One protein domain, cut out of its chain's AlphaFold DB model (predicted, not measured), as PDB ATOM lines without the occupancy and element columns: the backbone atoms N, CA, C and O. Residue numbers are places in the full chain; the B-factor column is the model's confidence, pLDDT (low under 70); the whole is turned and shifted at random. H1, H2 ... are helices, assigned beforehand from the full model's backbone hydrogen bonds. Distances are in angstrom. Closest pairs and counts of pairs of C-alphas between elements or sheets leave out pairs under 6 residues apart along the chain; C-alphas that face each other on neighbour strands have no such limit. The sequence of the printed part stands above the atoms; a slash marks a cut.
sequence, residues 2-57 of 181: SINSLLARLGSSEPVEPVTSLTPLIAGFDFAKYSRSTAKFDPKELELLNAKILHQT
ATOM      1  N   SER A   2     -29.565 -22.147  23.620       94.88
ATOM      2  CA  SER A   2     -28.854 -23.378  24.026       94.88
ATOM      3  C   SER A   2     -28.228 -23.328  25.422       94.88
ATOM      4  O   SER A   2     -28.493 -24.206  26.235       94.88
ATOM      5  N   ILE A   3     -27.487 -22.261  25.739       95.25
ATOM      6  CA  ILE A   3     -26.909 -22.055  27.078       95.25
ATOM      7  C   ILE A   3     -28.001 -22.047  28.159       95.25
ATOM      8  O   ILE A   3     -27.894 -22.774  29.137       95.25
ATOM      9  N   ASN A   4     -29.075 -21.279  27.969       95.31
ATOM     10  CA  ASN A   4     -30.168 -21.191  28.942       95.31
ATOM     11  C   ASN A   4     -30.898 -22.531  29.095       95.31
ATOM     12  O   ASN A   4     -31.170 -22.942  30.215       95.31
ATOM     13  N   SER A   5     -31.186 -23.219  27.988       93.94
ATOM     14  CA  SER A   5     -31.842 -24.531  27.974       93.94
ATOM     15  C   SER A   5     -31.042 -25.584  28.738       93.94
ATOM     16  O   SER A   5     -31.621 -26.337  29.517       93.94
ATOM     17  N   LEU A   6     -29.717 -25.602  28.563       94.56
ATOM     18  CA  LEU A   6     -28.831 -26.512  29.284       94.56
ATOM     19  C   LEU A   6     -28.717 -26.130  30.765       94.56
ATOM     20  O   LEU A   6     -28.947 -26.958  31.643       94.56
ATOM     21  N   LEU A   7     -28.388 -24.869  31.059       93.62
ATOM     22  CA  LEU A   7     -28.154 -24.415  32.432       93.62
ATOM     23  C   LEU A   7     -29.417 -24.477  33.299       93.62
ATOM     24  O   LEU A   7     -29.312 -24.774  34.484       93.62
ATOM     25  N   ALA A   8     -30.606 -24.283  32.722       93.44
ATOM     26  CA  ALA A   8     -31.883 -24.408  33.431       93.44
ATOM     27  C   ALA A   8     -32.240 -25.850  33.836       93.44
ATOM     28  O   ALA A   8     -33.265 -26.061  34.482       93.44
ATOM     29  N   ARG A   9     -31.447 -26.845  33.421       92.38
ATOM     30  CA  ARG A   9     -31.624 -28.265  33.758       92.38
ATOM     31  C   ARG A   9     -30.352 -28.900  34.323       92.38
ATOM     32  O   ARG A   9     -30.373 -30.056  34.736       92.38
ATOM     33  N   LEU A  10     -29.253 -28.154  34.401       92.88
ATOM     34  CA  LEU A  10     -27.971 -28.660  34.872       92.88
ATOM     35  C   LEU A  10     -28.051 -29.021  36.367       92.88
ATOM     36  O   LEU A  10     -28.212 -28.154  37.221       92.88
ATOM     37  N   GLY A  11     -27.941 -30.316  36.681       91.81
ATOM     38  CA  GLY A  11     -28.106 -30.842  38.045       91.81
ATOM     39  C   GLY A  11     -29.546 -31.223  38.424       91.81
ATOM     40  O   GLY A  11     -29.778 -31.641  39.563       91.81
ATOM     41  N   SER A  12     -30.488 -31.116  37.482       91.62
ATOM     42  CA  SER A  12     -31.865 -31.616  37.583       91.62
ATOM     43  C   SER A  12     -31.985 -33.040  37.026       91.62
ATOM     44  O   SER A  12     -31.174 -33.461  36.202       91.62
ATOM     45  N   SER A  13     -33.010 -33.785  37.449       89.00
ATOM     46  CA  SER A  13     -33.406 -35.059  36.824       89.00
ATOM     47  C   SER A  13     -34.231 -34.891  35.539       89.00
ATOM     48  O   SER A  13     -34.558 -35.876  34.883       89.00
ATOM     49  N   GLU A  14     -34.627 -33.662  35.211       90.31
ATOM     50  CA  GLU A  14     -35.445 -33.348  34.038       90.31
ATOM     51  C   GLU A  14     -34.610 -33.288  32.752       90.31
ATOM     52  O   GLU A  14     -33.470 -32.818  32.786       90.31
ATOM     53  N   PRO A  15     -35.178 -33.691  31.604       89.81
ATOM     54  CA  PRO A  15     -34.471 -33.641  30.332       89.81
ATOM     55  C   PRO A  15     -34.168 -32.200  29.895       89.81
ATOM     56  O   PRO A  15     -34.939 -31.266  30.132       89.81
ATOM     57  N   VAL A  16     -33.044 -32.037  29.195       92.25
ATOM     58  CA  VAL A  16     -32.693 -30.800  28.492       92.25
ATOM     59  C   VAL A  16     -33.444 -30.763  27.163       92.25
ATOM     60  O   VAL A  16     -33.189 -31.565  26.263       92.25
ATOM     61  N   GLU A  17     -34.370 -29.817  27.026       91.69
ATOM     62  CA  GLU A  17     -35.189 -29.666  25.822       91.69
ATOM     63  C   GLU A  17     -34.684 -28.523  24.924       91.69
ATOM     64  O   GLU A  17     -34.301 -27.454  25.422       91.69
ATOM     65  N   PRO A  18     -34.701 -28.696  23.590       94.62
ATOM     66  CA  PRO A  18     -34.393 -27.621  22.659       94.62
ATOM     67  C   PRO A  18     -35.564 -26.638  22.620       94.62
ATOM     68  O   PRO A  18     -36.588 -26.900  21.995       94.62
ATOM     69  N   VAL A  19     -35.412 -25.483  23.262       94.75
ATOM     70  CA  VAL A  19     -36.431 -24.422  23.263       94.75
ATOM     71  C   VAL A  19     -35.882 -23.132  22.666       94.75
ATOM     72  O   VAL A  19     -34.695 -22.825  22.777       94.75
ATOM     73  N   THR A  20     -36.749 -22.361  22.015       94.06
ATOM     74  CA  THR A  20     -36.397 -21.100  21.337       94.06
ATOM     75  C   THR A  20     -36.676 -19.857  22.184       94.06
ATOM     76  O   THR A  20     -36.294 -18.757  21.793       94.06
ATOM     77  N   SER A  21     -37.259 -20.012  23.377       94.50
ATOM     78  CA  SER A  21     -37.528 -18.922  24.321       94.50
ATOM     79  C   SER A  21     -37.425 -19.390  25.778       94.50
ATOM     80  O   SER A  21     -37.326 -20.584  26.060       94.50
ATOM     81  N   LEU A  22     -37.420 -18.443  26.719       95.00
ATOM     82  CA  LEU A  22     -37.351 -18.737  28.157       95.00
ATOM     83  C   LEU A  22     -38.673 -19.261  28.735       95.00
ATOM     84  O   LEU A  22     -38.654 -19.935  29.762       95.00
ATOM     85  N   THR A  23     -39.812 -18.975  28.097       95.62
ATOM     86  CA  THR A  23     -41.150 -19.263  28.638       95.62
ATOM     87  C   THR A  23     -41.346 -20.730  29.051       95.62
ATOM     88  O   THR A  23     -41.784 -20.953  30.181       95.62
ATOM     89  N   PRO A  24     -40.977 -21.741  28.235       93.19
ATOM     90  CA  PRO A  24     -41.127 -23.143  28.633       93.19
ATOM     91  C   PRO A  24     -40.222 -23.530  29.809       93.19
ATOM     92  O   PRO A  24     -40.613 -24.334  30.653       93.19
ATOM     93  N   LEU A  25     -39.028 -22.929  29.903       94.19
ATOM     94  CA  LEU A  25     -38.092 -23.188  31.001       94.19
ATOM     95  C   LEU A  25     -38.649 -22.668  32.323       94.19
ATOM     96  O   LEU A  25     -38.577 -23.372  33.322       94.19
ATOM     97  N   ILE A  26     -39.235 -21.466  32.313       94.56
ATOM     98  CA  ILE A  26     -39.860 -20.856  33.494       94.56
ATOM     99  C   ILE A  26     -41.044 -21.704  33.964       94.56
ATOM    100  O   ILE A  26     -41.136 -22.020  35.146       94.56
ATOM    101  N   ALA A  27     -41.925 -22.107  33.045       93.44
ATOM    102  CA  ALA A  27     -43.110 -22.896  33.376       93.44
ATOM    103  C   ALA A  27     -42.772 -24.279  33.964       93.44
ATOM    104  O   ALA A  27     -43.509 -24.786  34.804       93.44
ATOM    105  N   GLY A  28     -41.665 -24.888  33.528       88.56
ATOM    106  CA  GLY A  28     -41.229 -26.213  33.970       88.56
ATOM    107  C   GLY A  28     -40.144 -26.215  35.052       88.56
ATOM    108  O   GLY A  28     -39.553 -27.276  35.285       88.56
ATOM    109  N   PHE A  29     -39.808 -25.070  35.653       91.94
ATOM    110  CA  PHE A  29     -38.759 -24.986  36.669       91.94
ATOM    111  C   PHE A  29     -39.286 -25.394  38.048       91.94
ATOM    112  O   PHE A  29     -40.262 -24.833  38.539       91.94
ATOM    113  N   ASP A  30     -38.608 -26.340  38.699       92.25
ATOM    114  CA  ASP A  30     -38.980 -26.837  40.023       92.25
ATOM    115  C   ASP A  30     -37.726 -27.195  40.832       92.25
ATOM    116  O   ASP A  30     -36.959 -28.083  40.451       92.25
ATOM    117  N   PHE A  31     -37.525 -26.513  41.962       91.00
ATOM    118  CA  PHE A  31     -36.396 -26.748  42.865       91.00
ATOM    119  C   PHE A  31     -36.382 -28.167  43.450       91.00
ATOM    120  O   PHE A  31     -35.304 -28.683  43.739       91.00
ATOM    121  N   ALA A  32     -37.540 -28.821  43.599       94.50
ATOM    122  CA  ALA A  32     -37.626 -30.170  44.157       94.50
ATOM    123  C   ALA A  32     -36.964 -31.233  43.264       94.50
ATOM    124  O   ALA A  32     -36.613 -32.310  43.744       94.50
ATOM    125  N   LYS A  33     -36.760 -30.928  41.977       92.31
ATOM    126  CA  LYS A  33     -36.163 -31.839  40.989       92.31
ATOM    127  C   LYS A  33     -34.636 -31.756  40.911       92.31
ATOM    128  O   LYS A  33     -34.014 -32.511  40.164       92.31
ATOM    129  N   TYR A  34     -34.019 -30.850  41.672       93.50
ATOM    130  CA  TYR A  34     -32.571 -30.669  41.682       93.50
ATOM    131  C   TYR A  34     -31.891 -31.575  42.701       93.50
ATOM    132  O   TYR A  34     -32.278 -31.660  43.867       93.50
ATOM    133  N   SER A  35     -30.819 -32.231  42.259       90.62
ATOM    134  CA  SER A  35     -29.983 -33.045  43.136       90.62
ATOM    135  C   SER A  35     -28.928 -32.192  43.845       90.62
ATOM    136  O   SER A  35     -28.525 -31.137  43.363       90.62
ATOM    137  N   ARG A  36     -28.407 -32.695  44.969       90.44
ATOM    138  CA  ARG A  36     -27.241 -32.105  45.658       90.44
ATOM    139  C   ARG A  36     -25.899 -32.551  45.066       90.44
ATOM    140  O   ARG A  36     -24.853 -32.178  45.591       90.44
ATOM    141  N   SER A  37     -25.915 -33.409  44.048       89.75
ATOM    142  CA  SER A  37     -24.692 -33.937  43.443       89.75
ATOM    143  C   SER A  37     -24.011 -32.883  42.567       89.75
ATOM    144  O   SER A  37     -24.654 -31.947  42.093       89.75
ATOM    145  N   THR A  38     -22.701 -33.023  42.349       90.19
ATOM    146  CA  THR A  38     -21.957 -32.116  41.468       90.19
ATOM    147  C   THR A  38     -22.492 -32.231  40.048       90.19
ATOM    148  O   THR A  38     -22.381 -33.288  39.420       90.19
ATOM    149  N   ALA A  39     -23.044 -31.138  39.528       90.75
ATOM    150  CA  ALA A  39     -23.489 -31.103  38.149       90.75
ATOM    151  C   ALA A  39     -22.292 -31.206  37.191       90.75
ATOM    152  O   ALA A  39     -21.226 -30.636  37.437       90.75
ATOM    153  N   LYS A  40     -22.471 -31.945  36.094       88.44
ATOM    154  CA  LYS A  40     -21.448 -32.133  35.064       88.44
ATOM    155  C   LYS A  40     -21.888 -31.440  33.790       88.44
ATOM    156  O   LYS A  40     -22.967 -31.716  33.283       88.44
ATOM    157  N   PHE A  41     -21.040 -30.558  33.293       92.38
ATOM    158  CA  PHE A  41     -21.225 -29.914  32.004       92.38
ATOM    159  C   PHE A  41     -20.495 -30.712  30.921       92.38
ATOM    160  O   PHE A  41     -19.313 -31.023  31.086       92.38
ATOM    161  N   ASP A  42     -21.186 -31.005  29.818       90.88
ATOM    162  CA  ASP A  42     -20.588 -31.563  28.606       90.88
ATOM    163  C   ASP A  42     -20.702 -30.550  27.449       90.88
ATOM    164  O   ASP A  42     -21.812 -30.257  26.987       90.88
ATOM    165  N   PRO A  43     -19.576 -30.019  26.934       93.94
ATOM    166  CA  PRO A  43     -19.578 -29.159  25.755       93.94
ATOM    167  C   PRO A  43     -20.270 -29.781  24.533       93.94
ATOM    168  O   PRO A  43     -20.917 -29.061  23.775       93.94
ATOM    169  N   LYS A  44     -20.178 -31.104  24.340       93.81
ATOM    170  CA  LYS A  44     -20.794 -31.785  23.190       93.81
ATOM    171  C   LYS A  44     -22.314 -31.784  23.277       93.81
ATOM    172  O   LYS A  44     -22.988 -31.630  22.261       93.81
ATOM    173  N   GLU A  45     -22.863 -31.923  24.481       92.75
ATOM    174  CA  GLU A  45     -24.305 -31.811  24.701       92.75
ATOM    175  C   GLU A  45     -24.797 -30.407  24.335       92.75
ATOM    176  O   GLU A  45     -25.810 -30.268  23.648       92.75
ATOM    177  N   LEU A  46     -24.040 -29.369  24.715       95.50
ATOM    178  CA  LEU A  46     -24.358 -27.990  24.354       95.50
ATOM    179  C   LEU A  46     -24.349 -27.775  22.834       95.50
ATOM    180  O   LEU A  46     -25.247 -27.111  22.315       95.50
ATOM    181  N   GLU A  47     -23.369 -28.328  22.119       95.69
ATOM    182  CA  GLU A  47     -23.288 -28.233  20.656       95.69
ATOM    183  C   GLU A  47     -24.476 -28.924  19.972       95.69
ATOM    184  O   GLU A  47     -25.148 -28.311  19.140       95.69
ATOM    185  N   LEU A  48     -24.806 -30.154  20.382       95.19
ATOM    186  CA  LEU A  48     -25.958 -30.895  19.856       95.19
ATOM    187  C   LEU A  48     -27.286 -30.188  20.153       95.19
ATOM    188  O   LEU A  48     -28.181 -30.143  19.305       95.19
ATOM    189  N   LEU A  49     -27.427 -29.623  21.353       96.56
ATOM    190  CA  LEU A  49     -28.586 -28.824  21.735       96.56
ATOM    191  C   LEU A  49     -28.686 -27.550  20.895       96.56
ATOM    192  O   LEU A  49     -29.781 -27.172  20.476       96.56
ATOM    193  N   ASN A  50     -27.554 -26.894  20.627       97.62
ATOM    194  CA  ASN A  50     -27.518 -25.701  19.798       97.62
ATOM    195  C   ASN A  50     -27.987 -25.998  18.373       97.62
ATOM    196  O   ASN A  50     -28.873 -25.293  17.895       97.62
ATOM    197  N   ALA A  51     -27.485 -27.067  17.749       97.19
ATOM    198  CA  ALA A  51     -27.948 -27.517  16.439       97.19
ATOM    199  C   ALA A  51     -29.473 -27.732  16.435       97.19
ATOM    200  O   ALA A  51     -30.193 -27.096  15.665       97.19
ATOM    201  N   LYS A  52     -30.005 -28.520  17.385       97.19
ATOM    202  CA  LYS A  52     -31.456 -28.771  17.506       97.19
ATOM    203  C   LYS A  52     -32.282 -27.489  17.637       97.19
ATOM    204  O   LYS A  52     -33.352 -27.397  17.043       97.19
ATOM    205  N   ILE A  53     -31.796 -26.499  18.386       97.38
ATOM    206  CA  ILE A  53     -32.474 -25.203  18.513       97.38
ATOM    207  C   ILE A  53     -32.436 -24.438  17.186       97.38
ATOM    208  O   ILE A  53     -33.472 -23.918  16.772       97.38
ATOM    209  N   LEU A  54     -31.296 -24.383  16.489       97.50
ATOM    210  CA  LEU A  54     -31.196 -23.704  15.189       97.50
ATOM    211  C   LEU A  54     -32.145 -24.321  14.150       97.50
ATOM    212  O   LEU A  54     -32.816 -23.581  13.434       97.50
ATOM    213  N   HIS A  55     -32.292 -25.651  14.137       96.19
ATOM    214  CA  HIS A  55     -33.160 -26.376  13.198       96.19
ATOM    215  C   HIS A  55     -34.630 -25.917  13.230       96.19
ATOM    216  O   HIS A  55     -35.329 -26.035  12.223       96.19
ATOM    217  N   GLN A  56     -35.091 -25.415  14.378       95.38
ATOM    218  CA  GLN A  56     -36.463 -24.953  14.620       95.38
ATOM    219  C   GLN A  56     -36.560 -23.436  14.850       95.38
ATOM    220  O   GLN A  56     -37.629 -22.936  15.179       95.38
ATOM    221  N   THR A  57     -35.452 -22.696  14.732       96.44
ATOM    222  CA  THR A  57     -35.447 -21.244  14.941       96.44
ATOM    223  C   THR A  57     -35.882 -20.537  13.665       96.44
ATOM    224  O   THR A  57     -35.293 -20.745  12.601       96.44
TER     225      THR A  57
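AT A GLANCE: This is residues 2 to 57 of the 181 residues of the protein "Glutamyl-tRNA(Gln) synthetase" of hydrothermal vent metagenome (UniProt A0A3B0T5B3). A flat, loop-rich body has short helix H1 between the longest helix, H3, and short H2. Residues 8 to 22 fold back past H1 towards H2, and residues 28 to 42 sweep round the rim from H2 to H3. The 56 printed residues include three named helices, H1, H2, H3 along the chain, and no named strand; the class is all helix, though named elements hold only 24 residues. It is compact, with a radius of gyration of the C-alphas of 11.3 A and spans of 33 by 25 by 13 A.

HOW THE PARTS SIT: H3, residues 43 to 55, touches H1, residues 2 to 7, at a steep tilt of 47 degrees, opposite ways; their closest C-alphas, Asn 50 and Ser 2, are 5.0 A apart. H2, residues 23 to 27, is close to H1 but not clearly touching; the closest C-alphas, Leu 25 and Ser 5, are 7.1 A apart. H2 and H3 are apart. In H1, H2 and H3 every O i to N i+4 pair is within hydrogen-bond range.

IN THESE COORDINATES: H3 runs 18.7 A, from C-alpha 43 at (-19.578, -29.159, 25.755) to C-alpha 55 at (-33.160, -26.376, 13.198). H1, 8.5 A, begins at C-alpha 2, (-28.854, -23.378, 24.026); H2 spans 6.3 A.

THE WHOLE: The farthest C-alphas, Arg 36 and Thr 57, are 33.6 A apart. Both links are long, 15 residues each. The printed part has no cut, and no printed residue is under 70 in pLDDT.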